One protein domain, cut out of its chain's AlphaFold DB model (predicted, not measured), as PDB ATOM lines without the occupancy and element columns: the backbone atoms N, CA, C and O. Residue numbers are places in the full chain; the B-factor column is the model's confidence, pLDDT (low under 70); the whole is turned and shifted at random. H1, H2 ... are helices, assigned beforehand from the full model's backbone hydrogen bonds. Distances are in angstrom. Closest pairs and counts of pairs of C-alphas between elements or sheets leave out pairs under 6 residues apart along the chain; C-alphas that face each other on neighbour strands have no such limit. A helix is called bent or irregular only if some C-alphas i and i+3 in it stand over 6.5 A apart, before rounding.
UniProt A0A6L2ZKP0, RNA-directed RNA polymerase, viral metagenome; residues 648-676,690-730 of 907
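Overview. This is residues 648 to 676 and 690 to 730 of the 907 residues of the protein "RNA-directed RNA polymerase" of viral metagenome (UniProt A0A6L2ZKP0). A loose, drawn-out chain of short helices makes a rod, with a small cluster at one end, where H1 packs crosswise on H5 and H4 comes near H5, while H2 and H3 lie separately toward the other end. Two long links run between the two parts, residues 655 to 665 and residues 699 to 711. The printed part has 70 residues with five named helices, H1, H2, H3, H4 and H5 along the chain, and no named strand; the class is all helix. It is loose, with a radius of gyration of the C-alphas of 15.1 A, and the C-alphas span 48 by 21 by 16 A.

Along the chain. H1 is residues 648 to 654, 9.7 A from first to last C-alpha, and begins at C-alpha 648 at (72.183, -16.629, -49.211). H2 is residues 666 to 672, 9.9 A long, with C-alpha 666 at (86.921, -1.483, -23.709). H3 is residues 695 to 698, 5.0 A long. H4 is residues 712 to 716, 7.7 A long. H5, the longest helix, is residues 719 to 730, 17.6 A long, and ends at C-alpha 730 at (84.853, -5.620, -39.762). H5 is irregular, but only just: C-alphas 727 and 730 are 6.6 A apart, and its line is a rough one.

Arrangement. H1 and H5 touch, with the C-alphas of Met 653 and Ala 725 the closest at 6.6 A. Their lines are about perpendicular, at 74 degrees. H4 and H5 are close but not clearly touching; their closest C-alphas are those of Leu 714 and Thr 722, 5.8 A apart. H1 and H4 are only just apart, with 8.3 A between their closest C-alphas. H2 is apart from H1, H3, H4 and H5. H3 too is apart from H1, H4 and H5. Every O i to N i+4 pair is within hydrogen-bond range in H1 and H2. In H5 it is 7 of 8 pairs, in H4 0 of 1, where 2 of 2 O i to N i+3 pairs are within range; H3 is too short for an O i to N i+4 pair.

Size, cuts and confidence. The two C-alphas farthest apart are those of His 648 and Gln 692, at 48.8 A. Residues 677 to 689 are cut out and not printed, and C-alphas 676 and 690 are 14.4 A apart across the cut, which lies in the link from H2 to H3. The links from H1 to H2, 11 residues, and from H3 to H4, 13 residues, are long; the link from H4 to H5 is tight, with 2 residues. The mean pLDDT of the printed part is 76.7, and it is under 70 at residues 656 to 661, 695 to 696, 699 to 700, 707 to 709 and 728 to 730.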
ATOM      1  N   HIS A 648      70.927 -16.660 -48.457       78.31
ATOM      2  CA  HIS A 648      72.183 -16.629 -49.211       78.31
ATOM      3  C   HIS A 648      73.163 -15.553 -48.719       78.31
ATOM      4  O   HIS A 648      74.305 -15.868 -48.403       78.31
ATOM      5  N   ARG A 649      72.704 -14.305 -48.547       79.50
ATOM      6  CA  ARG A 649      73.565 -13.218 -48.063       79.50
ATOM      7  C   ARG A 649      74.028 -13.443 -46.625       79.50
ATOM      8  O   ARG A 649      75.157 -13.093 -46.299       79.50
ATOM      9  N   LEU A 650      73.171 -13.992 -45.759       78.25
ATOM     10  CA  LEU A 650      73.582 -14.344 -44.401       78.25
ATOM     11  C   LEU A 650      74.674 -15.420 -44.432       78.25
ATOM     12  O   LEU A 650      75.662 -15.290 -43.717       78.25
ATOM     13  N   TYR A 651      74.540 -16.433 -45.286       78.69
ATOM     14  CA  TYR A 651      75.548 -17.482 -45.416       78.69
ATOM     15  C   TYR A 651      76.864 -16.969 -45.989       78.69
ATOM     16  O   TYR A 651      77.909 -17.334 -45.461       78.69
ATOM     17  N   ASP A 652      76.838 -16.075 -46.979       77.31
ATOM     18  CA  ASP A 652      78.053 -15.424 -47.484       77.31
ATOM     19  C   ASP A 652      78.787 -14.674 -46.361       77.31
ATOM     20  O   ASP A 652      80.015 -14.700 -46.273       77.31
ATOM     21  N   MET A 653      78.035 -14.040 -45.454       75.88
ATOM     22  CA  MET A 653      78.596 -13.399 -44.263       75.88
ATOM     23  C   MET A 653      79.128 -14.418 -43.248       75.88
ATOM     24  O   MET A 653      80.174 -14.188 -42.647       75.88
ATOM     25  N   CYS A 654      78.443 -15.545 -43.048       78.62
ATOM     26  CA  CYS A 654      78.887 -16.606 -42.144       78.62
ATOM     27  C   CYS A 654      80.131 -17.343 -42.656       78.62
ATOM     28  O   CYS A 654      80.971 -17.735 -41.852       78.62
ATOM     29  N   ALA A 655      80.277 -17.485 -43.974       78.00
ATOM     30  CA  ALA A 655      81.444 -18.084 -44.615       78.00
ATOM     31  C   ALA A 655      82.695 -17.192 -44.530       78.00
ATOM     32  O   ALA A 655      83.814 -17.672 -44.731       78.00
ATOM     33  N   ALA A 656      82.530 -15.901 -44.220       67.50
ATOM     34  CA  ALA A 656      83.651 -15.005 -43.990       67.50
ATOM     35  C   ALA A 656      84.428 -15.435 -42.736       67.50
ATOM     36  O   ALA A 656      83.883 -15.536 -41.638       67.50
ATOM     37  N   GLN A 657      85.732 -15.656 -42.899       59.84
ATOM     38  CA  GLN A 657      86.610 -15.970 -41.778       59.84
ATOM     39  C   GLN A 657      86.734 -14.752 -40.843       59.84
ATOM     40  O   GLN A 657      86.857 -13.620 -41.328       59.84
ATOM     41  N   PRO A 658      86.771 -14.950 -39.514       58.22
ATOM     42  CA  PRO A 658      87.052 -13.889 -38.559       58.22
ATOM     43  C   PRO A 658      88.526 -13.500 -38.696       58.22
ATOM     44  O   PRO A 658      89.409 -14.049 -38.037       58.22
ATOM     45  N   GLY A 659      88.803 -12.578 -39.618       51.19
ATOM     46  CA  GLY A 659      90.149 -12.067 -39.868       51.19
ATOM     47  C   GLY A 659      90.660 -11.160 -38.747       51.19
ATOM     48  O   GLY A 659      91.868 -11.078 -38.535       51.19
ATOM     49  N   ASP A 660      89.755 -10.521 -38.002       59.09
ATOM     50  CA  ASP A 660      90.086  -9.552 -36.960       59.09
ATOM     51  C   ASP A 660      89.707 -10.077 -35.568       59.09
ATOM     52  O   ASP A 660      88.544 -10.362 -35.289       59.09
ATOM     53  N   ARG A 661      90.711 -10.251 -34.699       66.12
ATOM     54  CA  ARG A 661      90.564 -10.759 -33.320       66.12
ATOM     55  C   ARG A 661      90.741  -9.667 -32.262       66.12
ATOM     56  O   ARG A 661      90.884  -9.981 -31.069       66.12
ATOM     57  N   ARG A 662      90.762  -8.399 -32.685       73.94
ATOM     58  CA  ARG A 662      90.785  -7.259 -31.769       73.94
ATOM     59  C   ARG A 662      89.583  -7.320 -30.822       73.94
ATOM     60  O   ARG A 662      88.542  -7.862 -31.194       73.94
ATOM     61  N   PRO A 663      89.720  -6.815 -29.587       76.31
ATOM     62  CA  PRO A 663      88.601  -6.786 -28.656       76.31
ATOM     63  C   PRO A 663      87.456  -5.948 -29.230       76.31
ATOM     64  O   PRO A 663      87.695  -4.960 -29.918       76.31
ATOM     65  N   VAL A 664      86.212  -6.319 -28.949       76.25
ATOM     66  CA  VAL A 664      85.030  -5.589 -29.443       76.25
ATOM     67  C   VAL A 664      84.584  -4.478 -28.494       76.25
ATOM     68  O   VAL A 664      83.723  -3.680 -28.843       76.25
ATOM     69  N   SER A 665      85.156  -4.413 -27.290       82.00
ATOM     70  CA  SER A 665      84.846  -3.381 -26.302       82.00
ATOM     71  C   SER A 665      86.046  -3.036 -25.419       82.00
ATOM     72  O   SER A 665      87.022  -3.785 -25.317       82.00
ATOM     73  N   THR A 666      85.958  -1.889 -24.742       84.19
ATOM     74  CA  THR A 666      86.921  -1.483 -23.709       84.19
ATOM     75  C   THR A 666      86.950  -2.462 -22.543       84.19
ATOM     76  O   THR A 666      88.023  -2.736 -22.016       84.19
ATOM     77  N   ASP A 667      85.800  -3.022 -22.171       85.31
ATOM     78  CA  ASP A 667      85.689  -3.968 -21.059       85.31
ATOM     79  C   ASP A 667      86.346  -5.306 -21.398       85.31
ATOM     80  O   ASP A 667      87.035  -5.889 -20.563       85.31
ATOM     81  N   GLU A 668      86.201  -5.779 -22.641       84.06
ATOM     82  CA  GLU A 668      86.913  -6.970 -23.102       84.06
ATOM     83  C   GLU A 668      88.426  -6.738 -23.076       84.06
ATOM     84  O   GLU A 668      89.177  -7.579 -22.581       84.06
ATOM     85  N   LEU A 669      88.884  -5.583 -23.570       85.44
ATOM     86  CA  LEU A 669      90.298  -5.227 -23.534       85.44
ATOM     87  C   LEU A 669      90.822  -5.144 -22.091       85.44
ATOM     88  O   LEU A 669      91.871  -5.711 -21.801       85.44
ATOM     89  N   ALA A 670      90.088  -4.502 -21.180       88.94
ATOM     90  CA  ALA A 670      90.417  -4.436 -19.755       88.94
ATOM     91  C   ALA A 670      90.539  -5.847 -19.149       88.94
ATOM     92  O   ALA A 670      91.556  -6.185 -18.534       88.94
ATOM     93  N   ALA A 671      89.566  -6.718 -19.430       86.06
ATOM     94  CA  ALA A 671      89.574  -8.101 -18.969       86.06
ATOM     95  C   ALA A 671      90.785  -8.896 -19.491       86.06
ATOM     96  O   ALA A 671      91.336  -9.712 -18.751       86.06
ATOM     97  N   ARG A 672      91.263  -8.632 -20.722       83.31
ATOM     98  CA  ARG A 672      92.499  -9.237 -21.264       83.31
ATOM     99  C   ARG A 672      93.748  -8.863 -20.450       83.31
ATOM    100  O   ARG A 672      94.665  -9.674 -20.368       83.31
ATOM    101  N   PHE A 673      93.771  -7.695 -19.802       84.44
ATOM    102  CA  PHE A 673      94.840  -7.279 -18.879       84.44
ATOM    103  C   PHE A 673      94.635  -7.748 -17.430       84.44
ATOM    104  O   PHE A 673      95.481  -7.494 -16.562       84.44
ATOM    105  N   GLY A 674      93.525  -8.436 -17.148       87.25
ATOM    106  CA  GLY A 674      93.150  -8.833 -15.794       87.25
ATOM    107  C   GLY A 674      92.785  -7.640 -14.911       87.25
ATOM    108  O   GLY A 674      93.119  -7.648 -13.725       87.25
ATOM    109  N   VAL A 675      92.155  -6.614 -15.491       90.88
ATOM    110  CA  VAL A 675      91.570  -5.471 -14.776       90.88
ATOM    111  C   VAL A 675      90.101  -5.315 -15.167       90.88
ATOM    112  O   VAL A 675      89.700  -5.700 -16.262       90.88
ATOM    113  N   ASP A 676      89.290  -4.755 -14.277       92.12
ATOM    114  CA  ASP A 676      87.920  -4.359 -14.601       92.12
ATOM    115  C   ASP A 676      87.841  -2.870 -14.978       92.12
ATOM    116  O   ASP A 676      88.801  -2.106 -14.827       92.12
ATOM    117  N   LEU A 690      98.907   1.553 -19.317       86.00
ATOM    118  CA  LEU A 690      99.975   1.067 -20.191       86.00
ATOM    119  C   LEU A 690     101.358   1.632 -19.838       86.00
ATOM    120  O   LEU A 690     102.348   0.986 -20.172       86.00
ATOM    121  N   THR A 691     101.457   2.799 -19.184       83.75
ATOM    122  CA  THR A 691     102.751   3.338 -18.709       83.75
ATOM    123  C   THR A 691     103.309   2.541 -17.531       83.75
ATOM    124  O   THR A 691     104.519   2.562 -17.308       83.75
ATOM    125  N   GLN A 692     102.442   1.836 -16.798       86.81
ATOM    126  CA  GLN A 692     102.779   1.106 -15.575       86.81
ATOM    127  C   GLN A 692     102.989  -0.397 -15.806       86.81
ATOM    128  O   GLN A 692     103.632  -1.062 -14.997       86.81
ATOM    129  N   LEU A 693     102.467  -0.940 -16.911       79.88
ATOM    130  CA  LEU A 693     102.613  -2.352 -17.267       79.88
ATOM    131  C   LEU A 693     104.014  -2.691 -17.782       79.88
ATOM    132  O   LEU A 693     104.678  -1.887 -18.441       79.88
ATOM    133  N   ALA A 694     104.433  -3.942 -17.568       75.12
ATOM    134  CA  ALA A 694     105.637  -4.450 -18.207       75.12
ATOM    135  C   ALA A 694     105.468  -4.455 -19.744       75.12
ATOM    136  O   ALA A 694     104.363  -4.700 -20.238       75.12
ATOM    137  N   PRO A 695     106.542  -4.263 -20.537       61.41
ATOM    138  CA  PRO A 695     106.431  -4.150 -21.995       61.41
ATOM    139  C   PRO A 695     105.719  -5.329 -22.673       61.41
ATOM    140  O   PRO A 695     104.943  -5.131 -23.605       61.41
ATOM    141  N   HIS A 696     105.946  -6.552 -22.188       64.31
ATOM    142  CA  HIS A 696     105.292  -7.743 -22.726       64.31
ATOM    143  C   HIS A 696     103.784  -7.767 -22.421       64.31
ATOM    144  O   HIS A 696     103.009  -8.159 -23.289       64.31
ATOM    145  N   GLU A 697     103.346  -7.289 -21.252       71.62
ATOM    146  CA  GLU A 697     101.922  -7.129 -20.937       71.62
ATOM    147  C   GLU A 697     101.317  -6.030 -21.809       71.62
ATOM    148  O   GLU A 697     100.343  -6.278 -22.510       71.62
ATOM    149  N   ALA A 698     101.939  -4.847 -21.863       70.94
ATOM    150  CA  ALA A 698     101.487  -3.730 -22.695       70.94
ATOM    151  C   ALA A 698     101.416  -4.089 -24.194       70.94
ATOM    152  O   ALA A 698     100.591  -3.543 -24.928       70.94
ATOM    153  N   SER A 699     102.234  -5.043 -24.656       63.78
ATOM    154  CA  SER A 699     102.201  -5.552 -26.033       63.78
ATOM    155  C   SER A 699     100.887  -6.249 -26.409       63.78
ATOM    156  O   SER A 699     100.578  -6.354 -27.598       63.78
ATOM    157  N   LEU A 700     100.093  -6.670 -25.417       68.56
ATOM    158  CA  LEU A 700      98.753  -7.231 -25.604       68.56
ATOM    159  C   LEU A 700      97.711  -6.158 -25.953       68.56
ATOM    160  O   LEU A 700      96.589  -6.504 -26.319       68.56
ATOM    161  N   TYR A 701      98.058  -4.868 -25.864       75.94
ATOM    162  CA  TYR A 701      97.138  -3.786 -26.192       75.94
ATOM    163  C   TYR A 701      96.765  -3.795 -27.671       75.94
ATOM    164  O   TYR A 701      97.615  -3.740 -28.572       75.94
ATOM    165  N   GLU A 702      95.465  -3.771 -27.910       73.62
ATOM    166  CA  GLU A 702      94.854  -3.620 -29.217       73.62
ATOM    167  C   GLU A 702      93.743  -2.587 -29.086       73.62
ATOM    168  O   GLU A 702      93.001  -2.604 -28.106       73.62
ATOM    169  N   ASN A 703      93.628  -1.671 -30.051       75.31
ATOM    170  CA  ASN A 703      92.477  -0.774 -30.059       75.31
ATOM    171  C   ASN A 703      91.221  -1.632 -30.239       75.31
ATOM    172  O   ASN A 703      91.208  -2.438 -31.179       75.31
ATOM    173  N   PRO A 704      90.195  -1.466 -29.386       78.00
ATOM    174  CA  PRO A 704      88.930  -2.124 -29.620       78.00
ATOM    175  C   PRO A 704      88.405  -1.772 -31.009       78.00
ATOM    176  O   PRO A 704      88.649  -0.669 -31.511       78.00
ATOM    177  N   LEU A 705      87.705  -2.714 -31.633       72.00
ATOM    178  CA  LEU A 705      86.964  -2.428 -32.852       72.00
ATOM    179  C   LEU A 705      85.988  -1.288 -32.570       72.00
ATOM    180  O   LEU A 705      85.315  -1.285 -31.539       72.00
ATOM    181  N   GLU A 706      85.926  -0.313 -33.477       70.81
ATOM    182  CA  GLU A 706      84.869   0.691 -33.411       70.81
ATOM    183  C   GLU A 706      83.525  -0.038 -33.444       70.81
ATOM    184  O   GLU A 706      83.285  -0.859 -34.337       70.81
ATOM    185  N   GLU A 707      82.673   0.237 -32.456       66.31
ATOM    186  CA  GLU A 707      81.336  -0.338 -32.388       66.31
ATOM    187  C   GLU A 707      80.549   0.144 -33.611       66.31
ATOM    188  O   GLU A 707      80.095   1.286 -33.691       66.31
ATOM    189  N   ARG A 708      80.452  -0.715 -34.628       65.50
ATOM    190  CA  ARG A 708      79.727  -0.389 -35.852       65.50
ATOM    191  C   ARG A 708      78.241  -0.558 -35.606       65.50
ATOM    192  O   ARG A 708      77.801  -1.573 -35.066       65.50
ATOM    193  N   GLN A 709      77.459   0.398 -36.099       69.12
ATOM    194  CA  GLN A 709      76.022   0.199 -36.209       69.12
ATOM    195  C   GLN A 709      75.759  -0.994 -37.121       69.12
ATOM    196  O   GLN A 709      76.157  -1.027 -38.286       69.12
ATOM    197  N   ILE A 710      75.111  -2.000 -36.554       73.00
ATOM    198  CA  ILE A 710      74.723  -3.198 -37.280       73.00
ATOM    199  C   ILE A 710      73.395  -2.919 -37.957       73.00
ATOM    200  O   ILE A 710      72.490  -2.346 -37.352       73.00
ATOM    201  N   ASP A 711      73.283  -3.350 -39.210       81.62
ATOM    202  CA  ASP A 711      72.024  -3.331 -39.941       81.62
ATOM    203  C   ASP A 711      70.936  -4.002 -39.092       81.62
ATOM    204  O   ASP A 711      71.035  -5.190 -38.774       81.62
ATOM    205  N   LEU A 712      69.900  -3.246 -38.716       84.12
ATOM    206  CA  LEU A 712      68.822  -3.746 -37.862       84.12
ATOM    207  C   LEU A 712      68.158  -5.001 -38.449       84.12
ATOM    208  O   LEU A 712      67.664  -5.840 -37.698       84.12
ATOM    209  N   ARG A 713      68.207  -5.193 -39.773       85.81
ATOM    210  CA  ARG A 713      67.691  -6.394 -40.444       85.81
ATOM    211  C   ARG A 713      68.422  -7.674 -40.041       85.81
ATOM    212  O   ARG A 713      67.814  -8.740 -40.087       85.81
ATOM    213  N   LEU A 714      69.684  -7.599 -39.604       84.88
ATOM    214  CA  LEU A 714      70.410  -8.766 -39.081       84.88
ATOM    215  C   LEU A 714      69.787  -9.289 -37.789       84.88
ATOM    216  O   LEU A 714      69.781 -10.496 -37.582       84.88
ATOM    217  N   TYR A 715      69.181  -8.426 -36.968       86.25
ATOM    218  CA  TYR A 715      68.551  -8.845 -35.713       86.25
ATOM    219  C   TYR A 715      67.332  -9.748 -35.913       86.25
ATOM    220  O   TYR A 715      66.887 -10.357 -34.944       86.25
ATOM    221  N   LYS A 716      66.790  -9.844 -37.137       86.06
ATOM    222  CA  LYS A 716      65.751 -10.825 -37.484       86.06
ATOM    223  C   LYS A 716      66.276 -12.252 -37.629       86.06
ATOM    224  O   LYS A 716      65.481 -13.177 -37.750       86.06
ATOM    225  N   THR A 717      67.591 -12.429 -37.647       83.81
ATOM    226  CA  THR A 717      68.226 -13.739 -37.779       83.81
ATOM    227  C   THR A 717      68.473 -14.371 -36.404       83.81
ATOM    228  O   THR A 717      67.961 -13.926 -35.369       83.81
ATOM    229  N   ASP A 718      69.241 -15.455 -36.382       87.44
ATOM    230  CA  ASP A 718      69.734 -16.040 -35.145       87.44
ATOM    231  C   ASP A 718      70.663 -15.062 -34.400       87.44
ATOM    232  O   ASP A 718      71.436 -14.320 -35.004       87.44
ATOM    233  N   ASP A 719      70.597 -15.044 -33.070       86.81
ATOM    234  CA  ASP A 719      71.410 -14.156 -32.231       86.81
ATOM    235  C   ASP A 719      72.900 -14.509 -32.265       86.81
ATOM    236  O   ASP A 719      73.741 -13.604 -32.228       86.81
ATOM    237  N   ALA A 720      73.237 -15.794 -32.393       86.81
ATOM    238  CA  ALA A 720      74.609 -16.240 -32.585       86.81
ATOM    239  C   ALA A 720      75.123 -15.777 -33.952       86.81
ATOM    240  O   ALA A 720      76.181 -15.165 -34.018       86.81
ATOM    241  N   LEU A 721      74.343 -15.944 -35.025       86.56
ATOM    242  CA  LEU A 721      74.735 -15.469 -36.361       86.56
ATOM    243  C   LEU A 721      74.813 -13.941 -36.443       86.56
ATOM    244  O   LEU A 721      75.736 -13.400 -37.048       86.56
ATOM    245  N   THR A 722      73.900 -13.236 -35.774       84.88
ATOM    246  CA  THR A 722      73.967 -11.778 -35.634       84.88
ATOM    247  C   THR A 722      75.271 -11.401 -34.950       84.88
ATOM    248  O   THR A 722      76.024 -10.608 -35.500       84.88
ATOM    249  N   SER A 723      75.576 -11.998 -33.792       83.94
ATOM    250  CA  SER A 723      76.808 -11.741 -33.031       83.94
ATOM    251  C   SER A 723      78.066 -12.066 -33.837       83.94
ATOM    252  O   SER A 723      79.022 -11.296 -33.819       83.94
ATOM    253  N   TRP A 724      78.050 -13.161 -34.598       82.81
ATOM    254  CA  TRP A 724      79.110 -13.512 -35.537       82.81
ATOM    255  C   TRP A 724      79.303 -12.422 -36.589       82.81
ATOM    256  O   TRP A 724      80.421 -11.950 -36.783       82.81
ATOM    257  N   ALA A 725      78.220 -11.968 -37.219       78.56
ATOM    258  CA  ALA A 725      78.253 -10.891 -38.199       78.56
ATOM    259  C   ALA A 725      78.772  -9.575 -37.600       78.56
ATOM    260  O   ALA A 725      79.566  -8.901 -38.253       78.56
ATOM    261  N   LYS A 726      78.398  -9.223 -36.355       76.62
ATOM    262  CA  LYS A 726      78.947  -8.039 -35.656       76.62
ATOM    263  C   LYS A 726      80.474  -8.106 -35.581       76.62
ATOM    264  O   LYS A 726      81.145  -7.108 -35.825       76.62
ATOM    265  N   ASN A 727      81.001  -9.293 -35.293       71.94
ATOM    266  CA  ASN A 727      82.426  -9.513 -35.071       71.94
ATOM    267  C   ASN A 727      83.221  -9.679 -36.382       71.94
ATOM    268  O   ASN A 727      84.393  -9.323 -36.435       71.94
ATOM    269  N   THR A 728      82.603 -10.195 -37.453       67.62
ATOM    270  CA  THR A 728      83.279 -10.506 -38.732       67.62
ATOM    271  C   THR A 728      83.100  -9.451 -39.822       67.62
ATOM    272  O   THR A 728      83.998  -9.269 -40.646       67.62
ATOM    273  N   ALA A 729      82.001  -8.688 -39.824       52.47
ATOM    274  CA  ALA A 729      81.748  -7.634 -40.815       52.47
ATOM    275  C   ALA A 729      82.765  -6.475 -40.759       52.47
ATOM    276  O   ALA A 729      82.801  -5.643 -41.667       52.47
ATOM    277  N   ALA A 730      83.645  -6.442 -39.752       48.50
ATOM    278  CA  ALA A 730      84.853  -5.620 -39.762       48.50
ATOM    279  C   ALA A 730      85.740  -5.881 -41.004       48.50
ATOM    280  O   ALA A 730      86.377  -4.952 -41.501       48.50
TER     281      ALA A 730